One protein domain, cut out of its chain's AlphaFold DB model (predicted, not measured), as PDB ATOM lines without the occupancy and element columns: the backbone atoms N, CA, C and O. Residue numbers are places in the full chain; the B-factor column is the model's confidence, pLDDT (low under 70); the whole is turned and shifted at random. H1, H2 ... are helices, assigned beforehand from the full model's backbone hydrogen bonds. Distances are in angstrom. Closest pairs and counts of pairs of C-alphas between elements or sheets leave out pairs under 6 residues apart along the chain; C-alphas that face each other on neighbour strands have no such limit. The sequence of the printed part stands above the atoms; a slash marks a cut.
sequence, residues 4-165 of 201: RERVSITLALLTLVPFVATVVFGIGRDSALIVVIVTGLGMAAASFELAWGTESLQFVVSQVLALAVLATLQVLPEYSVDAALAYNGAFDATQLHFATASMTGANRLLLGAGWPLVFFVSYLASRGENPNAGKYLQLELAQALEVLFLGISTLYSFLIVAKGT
ATOM      1  N   ARG A   4      29.171 -37.115  19.914       83.69
ATOM      2  CA  ARG A   4      29.534 -36.774  21.300       83.69
ATOM      3  C   ARG A   4      29.446 -37.974  22.252       83.69
ATOM      4  O   ARG A   4      30.380 -38.200  23.003       83.69
ATOM      5  N   GLU A   5      28.398 -38.790  22.144       84.62
ATOM      6  CA  GLU A   5      28.209 -39.996  22.975       84.62
ATOM      7  C   GLU A   5      29.334 -41.015  22.751       84.62
ATOM      8  O   GLU A   5      29.868 -41.583  23.697       84.62
ATOM      9  N   ARG A   6      29.752 -41.203  21.491       85.06
ATOM     10  CA  ARG A   6      30.870 -42.100  21.161       85.06
ATOM     11  C   ARG A   6      32.179 -41.619  21.768       85.06
ATOM     12  O   ARG A   6      32.957 -42.442  22.232       85.06
ATOM     13  N   VAL A   7      32.418 -40.307  21.762       87.88
ATOM     14  CA  VAL A   7      33.624 -39.718  22.360       87.88
ATOM     15  C   VAL A   7      33.640 -39.959  23.867       87.88
ATOM     16  O   VAL A   7      34.653 -40.428  24.368       87.88
ATOM     17  N   SER A   8      32.527 -39.734  24.570       84.94
ATOM     18  CA  SER A   8      32.446 -39.984  26.015       84.94
ATOM     19  C   SER A   8      32.687 -41.452  26.371       84.94
ATOM     20  O   SER A   8      33.495 -41.734  27.247       84.94
ATOM     21  N   ILE A   9      32.061 -42.389  25.650       85.75
ATOM     22  CA  ILE A   9      32.256 -43.830  25.889       85.75
ATOM     23  C   ILE A   9      33.690 -44.256  25.566       85.75
ATOM     24  O   ILE A   9      34.283 -45.044  26.293       85.75
ATOM     25  N   THR A  10      34.275 -43.718  24.494       88.12
ATOM     26  CA  THR A  10      35.669 -44.021  24.143       88.12
ATOM     27  C   THR A  10      36.624 -43.488  25.209       88.12
ATOM     28  O   THR A  10      37.554 -44.187  25.585       88.12
ATOM     29  N   LEU A  11      36.392 -42.275  25.719       87.50
ATOM     30  CA  LEU A  11      37.191 -41.704  26.803       87.50
ATOM     31  C   LEU A  11      37.069 -42.520  28.092       87.50
ATOM     32  O   LEU A  11      38.093 -42.791  28.706       87.50
ATOM     33  N   ALA A  12      35.859 -42.958  28.450       86.38
ATOM     34  CA  ALA A  12      35.627 -43.859  29.580       86.38
ATOM     35  C   ALA A  12      36.460 -45.142  29.433       86.38
ATOM     36  O   ALA A  12      37.367 -45.398  30.220       86.38
ATOM     37  N   LEU A  13      36.314 -45.852  28.310       88.00
ATOM     38  CA  LEU A  13      37.097 -47.061  28.034       88.00
ATOM     39  C   LEU A  13      38.615 -46.821  28.012       88.00
ATOM     40  O   LEU A  13      39.385 -47.696  28.404       88.00
ATOM     41  N   LEU A  14      39.073 -45.646  27.574       91.69
ATOM     42  CA  LEU A  14      40.495 -45.301  27.590       91.69
ATOM     43  C   LEU A  14      41.048 -45.139  29.012       91.69
ATOM     44  O   LEU A  14      42.225 -45.422  29.225       91.69
ATOM     45  N   THR A  15      40.229 -44.736  29.985       88.44
ATOM     46  CA  THR A  15      40.661 -44.611  31.391       88.44
ATOM     47  C   THR A  15      41.000 -45.963  32.028       88.44
ATOM     48  O   THR A  15      41.864 -46.029  32.901       88.44
ATOM     49  N   LEU A  16      40.419 -47.057  31.524       89.62
ATOM     50  CA  LEU A  16      40.727 -48.428  31.947       89.62
ATOM     51  C   LEU A  16      42.085 -48.929  31.441       89.62
ATOM     52  O   LEU A  16      42.687 -49.803  32.061       89.62
ATOM     53  N   VAL A  17      42.596 -48.385  30.333       91.88
ATOM     54  CA  VAL A  17      43.848 -48.843  29.707       91.88
ATOM     55  C   VAL A  17      45.051 -48.784  30.659       91.88
ATOM     56  O   VAL A  17      45.699 -49.822  30.815       91.88
ATOM     57  N   PRO A  18      45.375 -47.651  31.321       92.19
ATOM     58  CA  PRO A  18      46.498 -47.607  32.259       92.19
ATOM     59  C   PRO A  18      46.296 -48.564  33.438       92.19
ATOM     60  O   PRO A  18      47.238 -49.247  33.835       92.19
ATOM     61  N   PHE A  19      45.065 -48.685  33.944       92.50
ATOM     62  CA  PHE A  19      44.743 -49.610  35.028       92.50
ATOM     63  C   PHE A  19      45.041 -51.063  34.646       92.50
ATOM     64  O   PHE A  19      45.778 -51.754  35.348       92.50
ATOM     65  N   VAL A  20      44.541 -51.518  33.496       92.75
ATOM     66  CA  VAL A  20      44.777 -52.880  33.001       92.75
ATOM     67  C   VAL A  20      46.258 -53.100  32.670       92.75
ATOM     68  O   VAL A  20      46.814 -54.141  33.017       92.75
ATOM     69  N   ALA A  21      46.930 -52.119  32.062       92.69
ATOM     70  CA  ALA A  21      48.364 -52.179  31.769       92.69
ATOM     71  C   ALA A  21      49.207 -52.422  33.033       92.69
ATOM     72  O   ALA A  21      50.063 -53.308  33.049       92.69
ATOM     73  N   THR A  22      48.943 -51.689  34.113       92.38
ATOM     74  CA  THR A  22      49.715 -51.818  35.353       92.38
ATOM     75  C   THR A  22      49.292 -53.026  36.189       92.38
ATOM     76  O   THR A  22      50.149 -53.740  36.710       92.38
ATOM     77  N   VAL A  23      47.991 -53.310  36.305       89.44
ATOM     78  CA  VAL A  23      47.474 -54.369  37.194       89.44
ATOM     79  C   VAL A  23      47.485 -55.754  36.539       89.44
ATOM     80  O   VAL A  23      47.770 -56.746  37.207       89.44
ATOM     81  N   VAL A  24      47.212 -55.869  35.243       91.75
ATOM     82  CA  VAL A  24      47.190 -57.177  34.565       91.75
ATOM     83  C   VAL A  24      48.547 -57.479  33.945       91.75
ATOM     84  O   VAL A  24      49.121 -58.531  34.208       91.75
ATOM     85  N   PHE A  25      49.095 -56.539  33.174       91.88
ATOM     86  CA  PHE A  25      50.351 -56.746  32.445       91.88
ATOM     87  C   PHE A  25      51.606 -56.374  33.247       91.88
ATOM     88  O   PHE A  25      52.719 -56.637  32.799       91.88
ATOM     89  N   GLY A  26      51.450 -55.790  34.438       89.62
ATOM     90  CA  GLY A  26      52.563 -55.454  35.327       89.62
ATOM     91  C   GLY A  26      53.403 -54.253  34.886       89.62
ATOM     92  O   GLY A  26      54.469 -54.023  35.451       89.62
ATOM     93  N   ILE A  27      52.941 -53.471  33.907       90.38
ATOM     94  CA  ILE A  27      53.697 -52.344  33.355       90.38
ATOM     95  C   ILE A  27      53.792 -51.221  34.398       90.38
ATOM     96  O   ILE A  27      52.776 -50.674  34.830       90.38
ATOM     97  N   GLY A  28      55.017 -50.854  34.789       86.50
ATOM     98  CA  GLY A  28      55.270 -49.754  35.727       86.50
ATOM     99  C   GLY A  28      55.047 -50.095  37.205       86.50
ATOM    100  O   GLY A  28      54.996 -49.184  38.028       86.50
ATOM    101  N   ARG A  29      54.940 -51.387  37.559       89.44
ATOM    102  CA  ARG A  29      54.799 -51.844  38.957       89.44
ATOM    103  C   ARG A  29      56.011 -51.562  39.842       89.44
ATOM    104  O   ARG A  29      55.858 -51.517  41.057       89.44
ATOM    105  N   ASP A  30      57.178 -51.337  39.246       91.94
ATOM    106  CA  ASP A  30      58.413 -51.049  39.981       91.94
ATOM    107  C   ASP A  30      58.346 -49.712  40.739       91.94
ATOM    108  O   ASP A  30      59.097 -49.483  41.685       91.94
ATOM    109  N   SER A  31      57.429 -48.819  40.348       93.69
ATOM    110  CA  SER A  31      57.202 -47.542  41.017       93.69
ATOM    111  C   SER A  31      55.900 -47.556  41.810       93.69
ATOM    112  O   SER A  31      54.806 -47.563  41.241       93.69
ATOM    113  N   ALA A  32      56.013 -47.448  43.135       93.56
ATOM    114  CA  ALA A  32      54.857 -47.334  44.024       93.56
ATOM    115  C   ALA A  32      53.947 -46.145  43.659       93.56
ATOM    116  O   ALA A  32      52.726 -46.264  43.720       93.56
ATOM    117  N   LEU A  33      54.522 -45.019  43.217       94.94
ATOM    118  CA  LEU A  33      53.753 -43.840  42.802       94.94
ATOM    119  C   LEU A  33      52.879 -44.121  41.579       94.94
ATOM    120  O   LEU A  33      51.721 -43.711  41.556       94.94
ATOM    121  N   ILE A  34      53.412 -44.832  40.580       93.31
ATOM    122  CA  ILE A  34      52.647 -45.197  39.383       93.31
ATOM    123  C   ILE A  34      51.483 -46.094  39.780       93.31
ATOM    124  O   ILE A  34      50.354 -45.822  39.383       93.31
ATOM    125  N   VAL A  35      51.740 -47.114  40.605       93.50
ATOM    126  CA  VAL A  35      50.693 -48.027  41.071       93.50
ATOM    127  C   VAL A  35      49.586 -47.255  41.784       93.50
ATOM    128  O   VAL A  35      48.436 -47.395  41.395       93.50
ATOM    129  N   VAL A  36      49.925 -46.394  42.748       93.50
ATOM    130  CA  VAL A  36      48.949 -45.607  43.526       93.50
ATOM    131  C   VAL A  36      48.117 -44.682  42.638       93.50
ATOM    132  O   VAL A  36      46.896 -44.630  42.775       93.50
ATOM    133  N   ILE A  37      48.751 -43.951  41.717       93.62
ATOM    134  CA  ILE A  37      48.043 -43.011  40.839       93.62
ATOM    135  C   ILE A  37      47.125 -43.768  39.879       93.62
ATOM    136  O   ILE A  37      45.970 -43.390  39.703       93.62
ATOM    137  N   VAL A  38      47.624 -44.840  39.265       94.12
ATOM    138  CA  VAL A  38      46.875 -45.616  38.275       94.12
ATOM    139  C   VAL A  38      45.703 -46.355  38.918       94.12
ATOM    140  O   VAL A  38      44.604 -46.333  38.366       94.12
ATOM    141  N   THR A  39      45.895 -46.981  40.083       91.75
ATOM    142  CA  THR A  39      44.800 -47.662  40.786       91.75
ATOM    143  C   THR A  39      43.799 -46.667  41.355       91.75
ATOM    144  O   THR A  39      42.602 -46.873  41.184       91.75
ATOM    145  N   GLY A  40      44.258 -45.556  41.938       91.56
ATOM    146  CA  GLY A  40      43.383 -44.507  42.461       91.56
ATOM    147  C   GLY A  40      42.516 -43.868  41.373       91.56
ATOM    148  O   GLY A  40      41.298 -43.776  41.524       91.56
ATOM    149  N   LEU A  41      43.117 -43.487  40.240       92.12
ATOM    150  CA  LEU A  41      42.370 -42.962  39.093       92.12
ATOM    151  C   LEU A  41      41.444 -44.014  38.482       92.12
ATOM    152  O   LEU A  41      40.326 -43.676  38.109       92.12
ATOM    153  N   GLY A  42      41.876 -45.276  38.414       92.75
ATOM    154  CA  GLY A  42      41.041 -46.378  37.937       92.75
ATOM    155  C   GLY A  42      39.797 -46.585  38.804       92.75
ATOM    156  O   GLY A  42      38.696 -46.702  38.274       92.75
ATOM    157  N   MET A  43      39.947 -46.557  40.131       91.94
ATOM    158  CA  MET A  43      38.823 -46.660  41.067       91.94
ATOM    159  C   MET A  43      37.865 -45.468  40.939       91.94
ATOM    160  O   MET A  43      36.653 -45.663  40.884       91.94
ATOM    161  N   ALA A  44      38.391 -44.242  40.832       90.12
ATOM    162  CA  ALA A  44      37.568 -43.051  40.632       90.12
ATOM    163  C   ALA A  44      36.805 -43.096  39.295       90.12
ATOM    164  O   ALA A  44      35.603 -42.833  39.266       90.12
ATOM    165  N   ALA A  45      37.478 -43.468  38.201       91.38
ATOM    166  CA  ALA A  45      36.864 -43.609  36.883       91.38
ATOM    167  C   ALA A  45      35.747 -44.662  36.884       91.38
ATOM    168  O   ALA A  45      34.646 -44.376  36.419       91.38
ATOM    169  N   ALA A  46      35.987 -45.827  37.494       91.25
ATOM    170  CA  ALA A  46      34.982 -46.877  37.626       91.25
ATOM    171  C   ALA A  46      33.726 -46.386  38.368       91.25
ATOM    172  O   ALA A  46      32.612 -46.640  37.915       91.25
ATOM    173  N   SER A  47      33.874 -45.625  39.459       91.31
ATOM    174  CA  SER A  47      32.723 -45.036  40.158       91.31
ATOM    175  C   SER A  47      31.929 -44.058  39.293       91.31
ATOM    176  O   SER A  47      30.702 -44.095  39.326       91.31
ATOM    177  N   PHE A  48      32.590 -43.220  38.486       89.12
ATOM    178  CA  PHE A  48      31.896 -42.325  37.549       89.12
ATOM    179  C   PHE A  48      31.163 -43.087  36.437       89.12
ATOM    180  O   PHE A  48      30.034 -42.740  36.089       89.12
ATOM    181  N   GLU A  49      31.762 -44.147  35.895       91.12
ATOM    182  CA  GLU A  49      31.113 -44.998  34.891       91.12
ATOM    183  C   GLU A  49      29.886 -45.722  35.467       91.12
ATOM    184  O   GLU A  49      28.823 -45.751  34.840       91.12
ATOM    185  N   LEU A  50      30.000 -46.244  36.692       91.19
ATOM    186  CA  LEU A  50      28.884 -46.850  37.418       91.19
ATOM    187  C   LEU A  50      27.791 -45.821  37.746       91.19
ATOM    188  O   LEU A  50      26.605 -46.153  37.684       91.19
ATOM    189  N   ALA A  51      28.159 -44.570  38.033       90.81
ATOM    190  CA  ALA A  51      27.207 -43.480  38.225       90.81
ATOM    191  C   ALA A  51      26.389 -43.210  36.951       90.81
ATOM    192  O   ALA A  51      25.160 -43.171  37.021       90.81
ATOM    193  N   TRP A  52      27.027 -43.141  35.775       91.06
ATOM    194  CA  TRP A  52      26.313 -43.044  34.490       91.06
ATOM    195  C   TRP A  52      25.409 -44.250  34.214       91.06
ATOM    196  O   TRP A  52      24.282 -44.095  33.730       91.06
ATOM    197  N   GLY A  53      25.877 -45.458  34.541       89.62
ATOM    198  CA  GLY A  53      25.058 -46.667  34.462       89.62
ATOM    199  C   GLY A  53      23.822 -46.589  35.364       89.62
ATOM    200  O   GLY A  53      22.726 -46.966  34.955       89.62
ATOM    201  N   THR A  54      23.975 -46.030  36.563       91.56
ATOM    202  CA  THR A  54      22.894 -45.893  37.547       91.56
ATOM    203  C   THR A  54      21.911 -44.779  37.194       91.56
ATOM    204  O   THR A  54      20.711 -44.921  37.412       91.56
ATOM    205  N   GLU A  55      22.374 -43.693  36.582       90.12
ATOM    206  CA  GLU A  55      21.491 -42.669  36.017       90.12
ATOM    207  C   GLU A  55      20.605 -43.275  34.918       90.12
ATOM    208  O   GLU A  55      19.392 -43.084  34.905       90.12
ATOM    209  N   SER A  56      21.188 -44.127  34.069       90.75
ATOM    210  CA  SER A  56      20.432 -44.884  33.065       90.75
ATOM    211  C   SER A  56      19.483 -45.919  33.694       90.75
ATOM    212  O   SER A  56      18.431 -46.225  33.133       90.75
ATOM    213  N   LEU A  57      19.812 -46.446  34.878       90.50
ATOM    214  CA  LEU A  57      18.976 -47.403  35.607       90.50
ATOM    215  C   LEU A  57      17.636 -46.791  36.057       90.50
ATOM    216  O   LEU A  57      16.658 -47.525  36.210       90.50
ATOM    217  N   GLN A  58      17.546 -45.461  36.195       91.38
ATOM    218  CA  GLN A  58      16.308 -44.752  36.563       91.38
ATOM    219  C   GLN A  58      15.151 -44.990  35.581       91.38
ATOM    220  O   GLN A  58      13.992 -44.845  35.956       91.38
ATOM    221  N   PHE A  59      15.441 -45.388  34.339       91.06
ATOM    222  CA  PHE A  59      14.408 -45.728  33.356       91.06
ATOM    223  C   PHE A  59      13.785 -47.116  33.576       91.06
ATOM    224  O   PHE A  59      12.793 -47.444  32.929       91.06
ATOM    225  N   VAL A  60      14.367 -47.942  34.455       93.19
ATOM    226  CA  VAL A  60      13.994 -49.354  34.651       93.19
ATOM    227  C   VAL A  60      13.478 -49.633  36.069       93.19
ATOM    228  O   VAL A  60      12.641 -50.514  36.249       93.19
ATOM    229  N   VAL A  61      13.945 -48.893  37.078       93.06
ATOM    230  CA  VAL A  61      13.577 -49.085  38.496       93.06
ATOM    231  C   VAL A  61      13.080 -47.785  39.134       93.06
ATOM    232  O   VAL A  61      13.101 -46.729  38.508       93.06
ATOM    233  N   SER A  62      12.624 -47.836  40.394       94.44
ATOM    234  CA  SER A  62      12.175 -46.625  41.090       94.44
ATOM    235  C   SER A  62      13.312 -45.608  41.233       94.44
ATOM    236  O   SER A  62      14.448 -45.954  41.563       94.44
ATOM    237  N   GLN A  63      12.992 -44.331  41.022       89.88
ATOM    238  CA  GLN A  63      13.978 -43.249  41.085       89.88
ATOM    239  C   GLN A  63      14.671 -43.186  42.454       89.88
ATOM    240  O   GLN A  63      15.877 -42.981  42.525       89.88
ATOM    241  N   VAL A  64      13.924 -43.432  43.535       90.25
ATOM    242  CA  VAL A  64      14.470 -43.469  44.900       90.25
ATOM    243  C   VAL A  64      15.488 -44.603  45.060       90.25
ATOM    244  O   VAL A  64      16.557 -44.379  45.620       90.25
ATOM    245  N   LEU A  65      15.205 -45.800  44.528       90.44
ATOM    246  CA  LEU A  65      16.142 -46.925  44.580       90.44
ATOM    247  C   LEU A  65      17.405 -46.637  43.764       90.44
ATOM    248  O   LEU A  65      18.510 -46.880  44.241       90.44
ATOM    249  N   ALA A  66      17.253 -46.096  42.555       91.56
ATOM    250  CA  ALA A  66      18.389 -45.736  41.716       91.56
ATOM    251  C   ALA A  66      19.274 -44.670  42.385       91.56
ATOM    252  O   ALA A  66      20.493 -44.796  42.364       91.56
ATOM    253  N   LEU A  67      18.682 -43.659  43.033       91.00
ATOM    254  CA  LEU A  67      19.431 -42.654  43.793       91.00
ATOM    255  C   LEU A  67      20.145 -43.249  45.014       91.00
ATOM    256  O   LEU A  67      21.289 -42.885  45.273       91.00
ATOM    257  N   ALA A  68      19.519 -44.186  45.730       91.00
ATOM    258  CA  ALA A  68      20.170 -44.882  46.839       91.00
ATOM    259  C   ALA A  68      21.394 -45.684  46.361       91.00
ATOM    260  O   ALA A  68      22.471 -45.570  46.941       91.00
ATOM    261  N   VAL A  69      21.256 -46.430  45.258       91.69
ATOM    262  CA  VAL A  69      22.371 -47.164  44.635       91.69
ATOM    263  C   VAL A  69      23.465 -46.204  44.170       91.69
ATOM    264  O   VAL A  69      24.638 -46.442  44.446       91.69
ATOM    265  N   LEU A  70      23.095 -45.095  43.524       92.75
ATOM    266  CA  LEU A  70      24.033 -44.071  43.063       92.75
ATOM    267  C   LEU A  70      24.856 -43.511  44.229       92.75
ATOM    268  O   LEU A  70      26.078 -43.416  44.129       92.75
ATOM    269  N   ALA A  71      24.197 -43.195  45.346       91.31
ATOM    270  CA  ALA A  71      24.859 -42.713  46.550       91.31
ATOM    271  C   ALA A  71      25.843 -43.752  47.112       91.31
ATOM    272  O   ALA A  71      26.983 -43.403  47.407       91.31
ATOM    273  N   THR A  72      25.455 -45.032  47.194       90.00
ATOM    274  CA  THR A  72      26.351 -46.115  47.642       90.00
ATOM    275  C   THR A  72      27.562 -46.289  46.722       90.00
ATOM    276  O   THR A  72      28.681 -46.470  47.195       90.00
ATOM    277  N   LEU A  73      27.373 -46.201  45.405       91.81
ATOM    278  CA  LEU A  73      28.456 -46.331  44.427       91.81
ATOM    279  C   LEU A  73      29.476 -45.190  44.506       91.81
ATOM    280  O   LEU A  73      30.660 -45.392  44.223       91.81
ATOM    281  N   GLN A  74      29.034 -44.000  44.918       91.06
ATOM    282  CA  GLN A  74      29.888 -42.819  44.998       91.06
ATOM    283  C   GLN A  74      30.930 -42.904  46.122       91.06
ATOM    284  O   GLN A  74      32.005 -42.318  46.004       91.06
ATOM    285  N   VAL A  75      30.630 -43.661  47.178       91.06
ATOM    286  CA  VAL A  75      31.526 -43.933  48.316       91.06
ATOM    287  C   VAL A  75      32.187 -45.315  48.230       91.06
ATOM    288  O   VAL A  75      33.009 -45.680  49.066       91.06
ATOM    289  N   LEU A  76      31.888 -46.096  47.188       90.75
ATOM    290  CA  LEU A  76      32.418 -47.450  47.007       90.75
ATOM    291  C   LEU A  76      33.959 -47.540  46.960       90.75
ATOM    292  O   LEU A  76      34.500 -48.489  47.535       90.75
ATOM    293  N   PRO A  77      34.697 -46.608  46.320       89.25
ATOM    294  CA  PRO A  77      36.158 -46.654  46.312       89.25
ATOM    295  C   PRO A  77      36.749 -46.583  47.717       89.25
ATOM    296  O   PRO A  77      37.690 -47.309  48.024       89.25
ATOM    297  N   GLU A  78      36.162 -45.750  48.574       90.94
ATOM    298  CA  GLU A  78      36.557 -45.600  49.973       90.94
ATOM    299  C   GLU A  78      36.322 -46.904  50.740       90.94
ATOM    300  O   GLU A  78      37.260 -47.455  51.313       90.94
ATOM    301  N   TYR A  79      35.123 -47.486  50.625       91.12
ATOM    302  CA  TYR A  79      34.814 -48.782  51.241       91.12
ATOM    303  C   TYR A  79      35.718 -49.917  50.757       91.12
ATOM    304  O   TYR A  79      36.024 -50.835  51.518       91.12
ATOM    305  N   SER A  80      36.167 -49.866  49.503       92.06
ATOM    306  CA  SER A  80      37.085 -50.866  48.950       92.06
ATOM    307  C   SER A  80      38.465 -50.787  49.610       92.06
ATOM    308  O   SER A  80      39.054 -51.821  49.930       92.06
ATOM    309  N   VAL A  81      38.975 -49.572  49.844       92.44
ATOM    310  CA  VAL A  81      40.246 -49.356  50.553       92.44
ATOM    311  C   VAL A  81      40.119 -49.748  52.023       92.44
ATOM    312  O   VAL A  81      40.969 -50.479  52.532       92.44
ATOM    313  N   ASP A  82      39.044 -49.336  52.691       93.12
ATOM    314  CA  ASP A  82      38.808 -49.662  54.098       93.12
ATOM    315  C   ASP A  82      38.682 -51.174  54.322       93.12
ATOM    316  O   ASP A  82      39.276 -51.712  55.259       93.12
ATOM    317  N   ALA A  83      37.989 -51.890  53.429       92.31
ATOM    318  CA  ALA A  83      37.903 -53.346  53.477       92.31
ATOM    319  C   ALA A  83      39.279 -54.011  53.326       92.31
ATOM    320  O   ALA A  83      39.583 -54.959  54.050       92.31
ATOM    321  N   ALA A  84      40.137 -53.505  52.433       92.38
ATOM    322  CA  ALA A  84      41.493 -54.024  52.260       92.38
ATOM    323  C   ALA A  84      42.367 -53.780  53.504       92.38
ATOM    324  O   ALA A  84      43.093 -54.677  53.936       92.38
ATOM    325  N   LEU A  85      42.276 -52.595  54.115       92.94
ATOM    326  CA  LEU A  85      42.997 -52.276  55.351       92.94
ATOM    327  C   LEU A  85      42.505 -53.121  56.531       92.94
ATOM    328  O   LEU A  85      43.322 -53.637  57.291       92.94
ATOM    329  N   ALA A  86      41.190 -53.306  56.667       91.69
ATOM    330  CA  ALA A  86      40.606 -54.153  57.702       91.69
ATOM    331  C   ALA A  86      40.999 -55.626  57.517       91.69
ATOM    332  O   ALA A  86      41.368 -56.287  58.487       91.69
ATOM    333  N   TYR A  87      40.988 -56.121  56.274       92.50
ATOM    334  CA  TYR A  87      41.450 -57.466  55.941       92.50
ATOM    335  C   TYR A  87      42.917 -57.658  56.337       92.50
ATOM    336  O   TYR A  87      43.240 -58.604  57.049       92.50
ATOM    337  N   ASN A  88      43.801 -56.725  55.971       91.00
ATOM    338  CA  ASN A  88      45.208 -56.779  56.371       91.00
ATOM    339  C   ASN A  88      45.377 -56.709  57.899       91.00
ATOM    340  O   ASN A  88      46.160 -57.470  58.459       91.00
ATOM    341  N   GLY A  89      44.599 -55.860  58.578       88.44
ATOM    342  CA  GLY A  89      44.583 -55.743  60.039       88.44
ATOM    343  C   GLY A  89      44.112 -57.003  60.772       88.44
ATOM    344  O   GLY A  89      44.483 -57.214  61.926       88.44
ATOM    345  N   ALA A  90      43.320 -57.853  60.113       87.38
ATOM    346  CA  ALA A  90      42.880 -59.130  60.667       87.38
ATOM    347  C   ALA A  90      44.003 -60.183  60.690       87.38
ATOM    348  O   ALA A  90      44.054 -60.997  61.611       87.38
ATOM    349  N   PHE A  91      44.912 -60.160  59.706       89.00
ATOM    350  CA  PHE A  91      46.072 -61.061  59.654       89.00
ATOM    351  C   PHE A  91      47.308 -60.488  60.357       89.00
ATOM    352  O   PHE A  91      48.114 -61.249  60.890       89.00
ATOM    353  N   ASP A  92      47.442 -59.162  60.392       88.00
ATOM    354  CA  ASP A  92      48.517 -58.448  61.073       88.00
ATOM    355  C   ASP A  92      47.946 -57.340  61.968       88.00
ATOM    356  O   ASP A  92      47.590 -56.247  61.517       88.00
ATOM    357  N   ALA A  93      47.918 -57.605  63.277       86.00
ATOM    358  CA  ALA A  93      47.411 -56.668  64.275       86.00
ATOM    359  C   ALA A  93      48.167 -55.326  64.289       86.00
ATOM    360  O   ALA A  93      47.610 -54.316  64.724       86.00
ATOM    361  N   THR A  94      49.410 -55.275  63.787       89.31
ATOM    362  CA  THR A  94      50.149 -54.014  63.668       89.31
ATOM    363  C   THR A  94      49.538 -53.090  62.623       89.31
ATOM    364  O   THR A  94      49.704 -51.889  62.752       89.31
ATOM    365  N   GLN A  95      48.785 -53.600  61.643       88.00
ATOM    366  CA  GLN A  95      48.151 -52.813  60.577       88.00
ATOM    367  C   GLN A  95      46.723 -52.367  60.923       88.00
ATOM    368  O   GLN A  95      46.149 -51.531  60.225       88.00
ATOM    369  N   LEU A  96      46.143 -52.872  62.018       87.50
ATOM    370  CA  LEU A  96      44.757 -52.590  62.408       87.50
ATOM    371  C   LEU A  96      44.485 -51.088  62.606       87.50
ATOM    372  O   LEU A  96      43.394 -50.599  62.310       87.50
ATOM    373  N   HIS A  97      45.489 -50.337  63.065       89.81
ATOM    374  CA  HIS A  97      45.375 -48.893  63.257       89.81
ATOM    375  C   HIS A  97      45.205 -48.118  61.939       89.81
ATOM    376  O   HIS A  97      44.618 -47.040  61.953       89.81
ATOM    377  N   PHE A  98      45.660 -48.653  60.798       92.12
ATOM    378  CA  PHE A  98      45.434 -48.013  59.500       92.12
ATOM    379  C   PHE A  98      43.963 -48.069  59.090       92.12
ATOM    380  O   PHE A  98      43.447 -47.084  58.569       92.12
ATOM    381  N   ALA A  99      43.270 -49.172  59.388       91.12
ATOM    382  CA  ALA A  99      41.844 -49.309  59.099       91.12
ATOM    383  C   ALA A  99      41.010 -48.287  59.891       91.12
ATOM    384  O   ALA A  99      40.182 -47.574  59.327       91.12
ATOM    385  N   THR A 100      41.270 -48.149  61.195       89.75
ATOM    386  CA  THR A 100      40.534 -47.196  62.043       89.75
ATOM    387  C   THR A 100      40.903 -45.739  61.746       89.75
ATOM    388  O   THR A 100      40.036 -44.859  61.778       89.75
ATOM    389  N   ALA A 101      42.168 -45.461  61.414       92.62
ATOM    390  CA  ALA A 101      42.615 -44.130  61.012       92.62
ATOM    391  C   ALA A 101      42.008 -43.691  59.670       92.62
ATOM    392  O   ALA A 101      41.570 -42.548  59.564       92.62
ATOM    393  N   SER A 102      41.939 -44.586  58.677       93.06
ATOM    394  CA  SER A 102      41.303 -44.319  57.377       93.06
ATOM    395  C   SER A 102      39.823 -43.980  57.552       93.06
ATOM    396  O   SER A 102      39.406 -42.865  57.235       93.06
ATOM    397  N   MET A 103      39.068 -44.873  58.200       91.06
ATOM    398  CA  MET A 103      37.627 -44.723  58.415       91.06
ATOM    399  C   MET A 103      37.276 -43.427  59.169       91.06
ATOM    400  O   MET A 103      36.337 -42.705  58.826       91.06
ATOM    401  N   THR A 104      38.035 -43.086  60.216       91.62
ATOM    402  CA  THR A 104      37.801 -41.837  60.964       91.62
ATOM    403  C   THR A 104      38.294 -40.603  60.209       91.62
ATOM    404  O   THR A 104      37.679 -39.538  60.310       91.62
ATOM    405  N   GLY A 105      39.383 -40.726  59.449       92.00
ATOM    406  CA  GLY A 105      39.946 -39.665  58.622       92.00
ATOM    407  C   GLY A 105      39.006 -39.248  57.499       92.00
ATOM    408  O   GLY A 105      38.763 -38.052  57.330       92.00
ATOM    409  N   ALA A 106      38.419 -40.210  56.791       91.00
ATOM    410  CA  ALA A 106      37.490 -39.942  55.703       91.00
ATOM    411  C   ALA A 106      36.215 -39.234  56.193       91.00
ATOM    412  O   ALA A 106      35.860 -38.176  55.670       91.00
ATOM    413  N   ASN A 107      35.623 -39.693  57.304       92.00
ATOM    414  CA  ASN A 107      34.491 -39.012  57.947       92.00
ATOM    415  C   ASN A 107      34.812 -37.555  58.336       92.00
ATOM    416  O   ASN A 107      33.994 -36.651  58.145       92.00
ATOM    417  N   ARG A 108      36.018 -37.301  58.859       94.31
ATOM    418  CA  ARG A 108      36.472 -35.940  59.195       94.31
ATOM    419  C   ARG A 108      36.693 -35.087  57.953       94.31
ATOM    420  O   ARG A 108      36.374 -33.902  57.986       94.31
ATOM    421  N   LEU A 109      37.225 -35.660  56.878       93.94
ATOM    422  CA  LEU A 109      37.438 -34.949  55.622       93.94
ATOM    423  C   LEU A 109      36.102 -34.589  54.960       93.94
ATOM    424  O   LEU A 109      35.943 -33.464  54.491       93.94
ATOM    425  N   LEU A 110      35.120 -35.492  54.986       91.38
ATOM    426  CA  LEU A 110      33.783 -35.242  54.453       91.38
ATOM    427  C   LEU A 110      33.092 -34.087  55.188       91.38
ATOM    428  O   LEU A 110      32.626 -33.142  54.555       91.38
ATOM    429  N   LEU A 111      33.056 -34.134  56.523       90.50
ATOM    430  CA  LEU A 111      32.415 -33.098  57.341       90.50
ATOM    431  C   LEU A 111      33.215 -31.788  57.378       90.50
ATOM    432  O   LEU A 111      32.628 -30.711  57.329       90.50
ATOM    433  N   GLY A 112      34.543 -31.868  57.466       92.69
ATOM    434  CA  GLY A 112      35.423 -30.715  57.661       92.69
ATOM    435  C   GLY A 112      35.853 -30.007  56.377       92.69
ATOM    436  O   GLY A 112      36.118 -28.809  56.413       92.69
ATOM    437  N   ALA A 113      35.914 -30.715  55.247       93.81
ATOM    438  CA  ALA A 113      36.304 -30.145  53.956       93.81
ATOM    439  C   ALA A 113      35.230 -30.344  52.881       93.81
ATOM    440  O   ALA A 113      34.902 -29.386  52.185       93.81
ATOM    441  N   GLY A 114      34.648 -31.541  52.773       91.81
ATOM    442  CA  GLY A 114      33.654 -31.876  51.749       91.81
ATOM    443  C   GLY A 114      32.431 -30.957  51.783       91.81
ATOM    444  O   GLY A 114      32.186 -30.212  50.835       91.81
ATOM    445  N   TRP A 115      31.694 -30.951  52.894       91.00
ATOM    446  CA  TRP A 115      30.504 -30.108  53.051       91.00
ATOM    447  C   TRP A 115      30.806 -28.605  52.922       91.00
ATOM    448  O   TRP A 115      30.138 -27.944  52.122       91.00
ATOM    449  N   PRO A 116      31.818 -28.037  53.612       91.94
ATOM    450  CA  PRO A 116      32.177 -26.630  53.442       91.94
ATOM    451  C   PRO A 116      32.548 -26.258  52.007       91.94
ATOM    452  O   PRO A 116      32.169 -25.182  51.549       91.94
ATOM    453  N   LEU A 117      33.240 -27.138  51.276       93.44
ATOM    454  CA  LEU A 117      33.573 -26.913  49.872       93.44
ATOM    455  C   LEU A 117      32.315 -26.843  49.000       93.44
ATOM    456  O   LEU A 117      32.204 -25.936  48.176       93.44
ATOM    457  N   VAL A 118      31.349 -27.745  49.202       89.81
ATOM    458  CA  VAL A 118      30.060 -27.715  48.483       89.81
ATOM    459  C   VAL A 118      29.322 -26.401  48.748       89.81
ATOM    460  O   VAL A 118      28.874 -25.746  47.803       89.81
ATOM    461  N   PHE A 119      29.252 -25.959  50.008       86.56
ATOM    462  CA  PHE A 119      28.656 -24.664  50.354       86.56
ATOM    463  C   PHE A 119      29.408 -23.492  49.726       86.56
ATOM    464  O   PHE A 119      28.783 -22.566  49.214       86.56
ATOM    465  N   PHE A 120      30.739 -23.537  49.732       89.25
ATOM    466  CA  PHE A 120      31.577 -22.492  49.159       89.25
ATOM    467  C   PHE A 120      31.377 -22.360  47.643       89.25
ATOM    468  O   PHE A 120      31.173 -21.255  47.141       89.25
ATOM    469  N   VAL A 121      31.362 -23.481  46.916       89.50
ATOM    470  CA  VAL A 121      31.089 -23.508  45.472       89.50
ATOM    471  C   VAL A 121      29.669 -23.016  45.179       89.50
ATOM    472  O   VAL A 121      29.488 -22.179  44.297       89.50
ATOM    473  N   SER A 122      28.674 -23.466  45.951       84.56
ATOM    474  CA  SER A 122      27.279 -23.020  45.819       84.56
ATOM    475  C   SER A 122      27.118 -21.513  46.055       84.56
ATOM    476  O   SER A 122      26.439 -20.822  45.291       84.56
ATOM    477  N   TYR A 123      27.803 -20.975  47.068       85.25
ATOM    478  CA  TYR A 123      27.840 -19.544  47.351       85.25
ATOM    479  C   TYR A 123      28.445 -18.750  46.187       85.25
ATOM    480  O   TYR A 123      27.854 -17.762  45.751       85.25
ATOM    481  N   LEU A 124      29.591 -19.188  45.653       87.62
ATOM    482  CA  LEU A 124      30.228 -18.527  44.511       87.62
ATOM    483  C   LEU A 124      29.354 -18.571  43.255       87.62
ATOM    484  O   LEU A 124      29.239 -17.555  42.573       87.62
ATOM    485  N   ALA A 125      28.720 -19.712  42.975       85.31
ATOM    486  CA  ALA A 125      27.832 -19.878  41.827       85.31
ATOM    487  C   ALA A 125      26.588 -18.978  41.918       85.31
ATOM    488  O   ALA A 125      26.145 -18.428  40.916       85.31
ATOM    489  N   SER A 126      26.062 -18.769  43.126       80.56
ATOM    490  CA  SER A 126      24.814 -18.028  43.351       80.56
ATOM    491  C   SER A 126      25.013 -16.525  43.607       80.56
ATOM    492  O   SER A 126      24.036 -15.787  43.753       80.56
ATOM    493  N   ARG A 127      26.270 -16.055  43.657       71.00
ATOM    494  CA  ARG A 127      26.680 -14.695  44.061       71.00
ATOM    495  C   ARG A 127      26.113 -13.566  43.179       71.00
ATOM    496  O   ARG A 127      26.212 -12.405  43.567       71.00
ATOM    497  N   GLY A 128      25.530 -13.888  42.021       67.38
ATOM    498  CA  GLY A 128      24.936 -12.924  41.083       67.38
ATOM    499  C   GLY A 128      23.415 -13.004  40.903       67.38
ATOM    500  O   GLY A 128      22.833 -12.042  40.412       67.38
ATOM    501  N   GLU A 129      22.761 -14.100  41.300       66.12
ATOM    502  CA  GLU A 129      21.342 -14.348  40.975       66.12
ATOM    503  C   GLU A 129      20.419 -14.361  42.200       66.12
ATOM    504  O   GLU A 129      19.232 -14.070  42.069       66.12
ATOM    505  N   ASN A 130      20.929 -14.668  43.401       62.03
ATOM    506  CA  ASN A 130      20.076 -14.869  44.574       62.03
ATOM    507  C   ASN A 130      20.592 -14.116  45.824       62.03
ATOM    508  O   ASN A 130      21.595 -14.522  46.412       62.03
ATOM    509  N   PRO A 131      19.893 -13.065  46.305       62.16
ATOM    510  CA  PRO A 131      20.285 -12.302  47.500       62.16
ATOM    511  C   PRO A 131      20.191 -13.089  48.825       62.16
ATOM    512  O   PRO A 131      20.617 -12.591  49.871       62.16
ATOM    513  N   ASN A 132      19.657 -14.316  48.800       62.00
ATOM    514  CA  ASN A 132      19.603 -15.232  49.944       62.00
ATOM    515  C   ASN A 132      20.567 -16.425  49.826       62.00
ATOM    516  O   ASN A 132      20.547 -17.306  50.689       62.00
ATOM    517  N   ALA A 133      21.419 -16.454  48.796       58.47
ATOM    518  CA  ALA A 133      22.424 -17.492  48.615       58.47
ATOM    519  C   ALA A 133      23.322 -17.630  49.856       58.47
ATOM    520  O   ALA A 133      24.056 -16.710  50.215       58.47
ATOM    521  N   GLY A 134      23.255 -18.791  50.514       60.38
ATOM    522  CA  GLY A 134      24.116 -19.136  51.649       60.38
ATOM    523  C   GLY A 134      23.615 -18.721  53.038       60.38
ATOM    524  O   GLY A 134      24.361 -18.893  53.998       60.38
ATOM    525  N   LYS A 135      22.386 -18.199  53.192       62.91
ATOM    526  CA  LYS A 135      21.858 -17.822  54.524       62.91
ATOM    527  C   LYS A 135      21.263 -18.982  55.324       62.91
ATOM    528  O   LYS A 135      21.370 -18.979  56.545       62.91
ATOM    529  N   TYR A 136      20.612 -19.940  54.671       62.78
ATOM    530  CA  TYR A 136      20.018 -21.102  55.330       62.78
ATOM    531  C   TYR A 136      19.841 -22.242  54.326       62.78
ATOM    532  O   TYR A 136      19.446 -22.012  53.183       62.78
ATOM    533  N   LEU A 137      20.121 -23.470  54.758       63.88
ATOM    534  CA  LEU A 137      19.719 -24.680  54.051       63.88
ATOM    535  C   LEU A 137      18.436 -25.167  54.727       63.88
ATOM    536  O   LEU A 137      18.472 -25.555  55.894       63.88
ATOM    537  N   GLN A 138      17.295 -25.071  54.042       70.75
ATOM    538  CA  GLN A 138      16.064 -25.672  54.556       70.75
ATOM    539  C   GLN A 138      16.203 -27.181  54.410       70.75
ATOM    540  O   GLN A 138      16.226 -27.686  53.290       70.75
ATOM    541  N   LEU A 139      16.341 -27.880  55.535       71.06
ATOM    542  CA  LEU A 139      16.191 -29.326  55.535       71.06
ATOM    543  C   LEU A 139      14.707 -29.639  55.390       71.06
ATOM    544  O   LEU A 139      13.870 -29.128  56.139       71.06
ATOM    545  N   GLU A 140      14.389 -30.474  54.416       78.56
ATOM    546  CA  GLU A 140      13.042 -30.977  54.227       78.56
ATOM    547  C   GLU A 140      12.707 -31.977  55.339       78.56
ATOM    548  O   GLU A 140      13.581 -32.663  55.872       78.56
ATOM    549  N   LEU A 141      11.426 -32.101  55.696       76.31
ATOM    550  CA  LEU A 141      10.999 -33.020  56.757       76.31
ATOM    551  C   LEU A 141      11.371 -34.485  56.441       76.31
ATOM    552  O   LEU A 141      11.594 -35.273  57.356       76.31
ATOM    553  N   ALA A 142      11.515 -34.829  55.157       77.31
ATOM    554  CA  ALA A 142      12.015 -36.125  54.699       77.31
ATOM    555  C   ALA A 142      13.452 -36.429  55.174       77.31
ATOM    556  O   ALA A 142      13.782 -37.585  55.424       77.31
ATOM    557  N   GLN A 143      14.284 -35.403  55.379       80.31
ATOM    558  CA  GLN A 143      15.670 -35.543  55.837       80.31
ATOM    559  C   GLN A 143      15.775 -35.697  57.361       80.31
ATOM    560  O   GLN A 143      16.843 -36.008  57.886       80.31
ATOM    561  N   ALA A 144      14.674 -35.525  58.105       85.44
ATOM    562  CA  ALA A 144      14.672 -35.700  59.557       85.44
ATOM    563  C   ALA A 144      15.073 -37.126  59.971       85.44
ATOM    564  O   ALA A 144      15.726 -37.307  61.000       85.44
ATOM    565  N   LEU A 145      14.729 -38.133  59.156       86.31
ATOM    566  CA  LEU A 145      15.121 -39.521  59.399       86.31
ATOM    567  C   LEU A 145      16.640 -39.712  59.275       86.31
ATOM    568  O   LEU A 145      17.236 -40.403  60.098       86.31
ATOM    569  N   GLU A 146      17.272 -39.063  58.295       86.19
ATOM    570  CA  GLU A 146      18.728 -39.093  58.105       86.19
ATOM    571  C   GLU A 146      19.445 -38.440  59.291       86.19
ATOM    572  O   GLU A 146      20.391 -39.006  59.839       86.19
ATOM    573  N   VAL A 147      18.948 -37.284  59.751       87.94
ATOM    574  CA  VAL A 147      19.492 -36.579  60.923       87.94
ATOM    575  C   VAL A 147      19.330 -37.409  62.197       87.94
ATOM    576  O   VAL A 147      20.261 -37.489  62.999       87.94
ATOM    577  N   LEU A 148      18.181 -38.063  62.386       92.12
ATOM    578  CA  LEU A 148      17.959 -38.964  63.517       92.12
ATOM    579  C   LEU A 148      18.940 -40.141  63.481       92.12
ATOM    580  O   LEU A 148      19.563 -40.448  64.498       92.12
ATOM    581  N   PHE A 149      19.101 -40.776  62.319       91.56
ATOM    582  CA  PHE A 149      20.029 -41.887  62.140       91.56
ATOM    583  C   PHE A 149      21.476 -41.464  62.429       91.56
ATOM    584  O   PHE A 149      22.177 -42.143  63.178       91.56
ATOM    585  N   LEU A 150      21.897 -40.298  61.932       89.69
ATOM    586  CA  LEU A 150      23.199 -39.701  62.244       89.69
ATOM    587  C   LEU A 150      23.365 -39.427  63.744       89.69
ATOM    588  O   LEU A 150      24.423 -39.716  64.307       89.69
ATOM    589  N   GLY A 151      22.329 -38.910  64.406       92.25
ATOM    590  CA  GLY A 151      22.334 -38.658  65.847       92.25
ATOM    591  C   GLY A 151      22.505 -39.943  66.663       92.25
ATOM    592  O   GLY A 151      23.372 -40.011  67.535       92.25
ATOM    593  N   ILE A 152      21.740 -40.988  66.334       93.62
ATOM    594  CA  ILE A 152      21.848 -42.309  66.971       93.62
ATOM    595  C   ILE A 152      23.230 -42.918  66.713       93.62
ATOM    596  O   ILE A 152      23.876 -43.385  67.649       93.62
ATOM    597  N   SER A 153      23.714 -42.868  65.470       89.62
ATOM    598  CA  SER A 153      25.038 -43.377  65.097       89.62
ATOM    599  C   SER A 153      26.158 -42.655  65.850       89.62
ATOM    600  O   SER A 153      27.109 -43.284  66.311       89.62
ATOM    601  N   THR A 154      26.038 -41.340  66.030       90.44
ATOM    602  CA  THR A 154      27.003 -40.539  66.797       90.44
ATOM    603  C   THR A 154      27.006 -40.950  68.266       90.44
ATOM    604  O   THR A 154      28.069 -41.169  68.846       90.44
ATOM    605  N   LEU A 155      25.822 -41.123  68.864       92.25
ATOM    606  CA  LEU A 155      25.702 -41.586  70.244       92.25
ATOM    607  C   LEU A 155      26.309 -42.984  70.420       92.25
ATOM    608  O   LEU A 155      27.059 -43.220  71.367       92.25
ATOM    609  N   TYR A 156      26.048 -43.893  69.479       88.56
ATOM    610  CA  TYR A 156      26.642 -45.226  69.476       88.56
ATOM    611  C   TYR A 156      28.171 -45.179  69.338       88.56
ATOM    612  O   TYR A 156      28.876 -45.901  70.042       88.56
ATOM    613  N   SER A 157      28.710 -44.279  68.513       86.56
ATOM    614  CA  SER A 157      30.159 -44.099  68.384       86.56
ATOM    615  C   SER A 157      30.824 -43.701  69.706       86.56
ATOM    616  O   SER A 157      31.942 -44.143  69.968       86.56
ATOM    617  N   PHE A 158      30.165 -42.916  70.564       88.25
ATOM    618  CA  PHE A 158      30.695 -42.619  71.900       88.25
ATOM    619  C   PHE A 158      30.777 -43.870  72.781       88.25
ATOM    620  O   PHE A 158      31.732 -44.013  73.544       88.25
ATOM    621  N   LEU A 159      29.831 -44.804  72.641       86.50
ATOM    622  CA  LEU A 159      29.874 -46.085  73.351       86.50
ATOM    623  C   LEU A 159      31.056 -46.947  72.889       86.50
ATOM    624  O   LEU A 159      31.699 -47.580  73.723       86.50
ATOM    625  N   ILE A 160      31.377 -46.944  71.591       84.19
ATOM    626  CA  ILE A 160      32.560 -47.638  71.054       84.19
ATOM    627  C   ILE A 160      33.844 -47.060  71.658       84.19
ATOM    628  O   ILE A 160      34.687 -47.805  72.154       84.19
ATOM    629  N   VAL A 161      33.980 -45.729  71.660       83.12
ATOM    630  CA  VAL A 161      35.155 -45.054  72.235       83.12
ATOM    631  C   VAL A 161      35.284 -45.352  73.731       83.12
ATOM    632  O   VAL A 161      36.389 -45.600  74.203       83.12
ATOM    633  N   ALA A 162      34.169 -45.397  74.468       83.69
ATOM    634  CA  ALA A 162      34.162 -45.749  75.886       83.69
ATOM    635  C   ALA A 162      34.550 -47.218  76.152       83.69
ATOM    636  O   ALA A 162      35.181 -47.501  77.167       83.69
ATOM    637  N   LYS A 163      34.197 -48.149  75.253       81.50
ATOM    638  CA  LYS A 163      34.573 -49.572  75.347       81.50
ATOM    639  C   LYS A 163      36.035 -49.841  74.978       81.50
ATOM    640  O   LYS A 163      36.614 -50.799  75.476       81.50
ATOM    641  N   GLY A 164      36.625 -49.031  74.099       75.25
ATOM    642  CA  GLY A 164      38.025 -49.168  73.673       75.25
ATOM    643  C   GLY A 164      38.335 -50.415  72.829       75.25
ATOM    644  O   GLY A 164      39.491 -50.625  72.469       75.25
ATOM    645  N   THR A 165      37.334 -51.235  72.493       69.00
ATOM    646  CA  THR A 165      37.469 -52.462  71.696       69.00
ATOM    647  C   THR A 165      36.319 -52.580  70.688       69.00
ATOM    648  O   THR A 165      35.200 -52.133  70.942       69.00
TER     649      THR A 165
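This is residues 4 to 165 of the 201 residues of the protein "Na_Ca_ex domain-containing protein" of Thaumarchaeota archaeon (UniProt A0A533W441). This is a loose zigzag in which H1, H2 and H3 fold back on one another, H4 and H5 make a long hairpin joined to H2 through H4, and residues 148 to 163 of H6 stick out. The class is all helix: 162 residues are printed, with six named helices, H1 to H6. The radius of gyration of the C-alphas is 20.1 A, and the spans are 55 by 54 by 35 A.

H1, residues 4 to 23, begins at C-alpha (29.534, -36.774, 21.300). H2 is residues 32 to 57, H3 63 to 74, H4 76 to 91, and H5 93 to 126, 49.4 A long. H6, residues 141 to 163, ends at C-alpha (34.573, -49.572, 75.347).

The hub, H2, touches H1, H3 and H4; its closest C-alphas to H3 are Ala 51 and Leu 70, 5.8 A. H4 and H5 form a hairpin, a shallow tilt of 15 degrees. H6 touches no helix. Every O i to N i+4 pair is within hydrogen-bond range in H2 and H3; 12 of 16 are in H1, 11 of 12 in H4, 25 of 30 in H5, 17 of 19 in H6.

The printed part has no cut. The link from H5 to H6 is long; pLDDT is under 70 at residues 128 to 137 and 165.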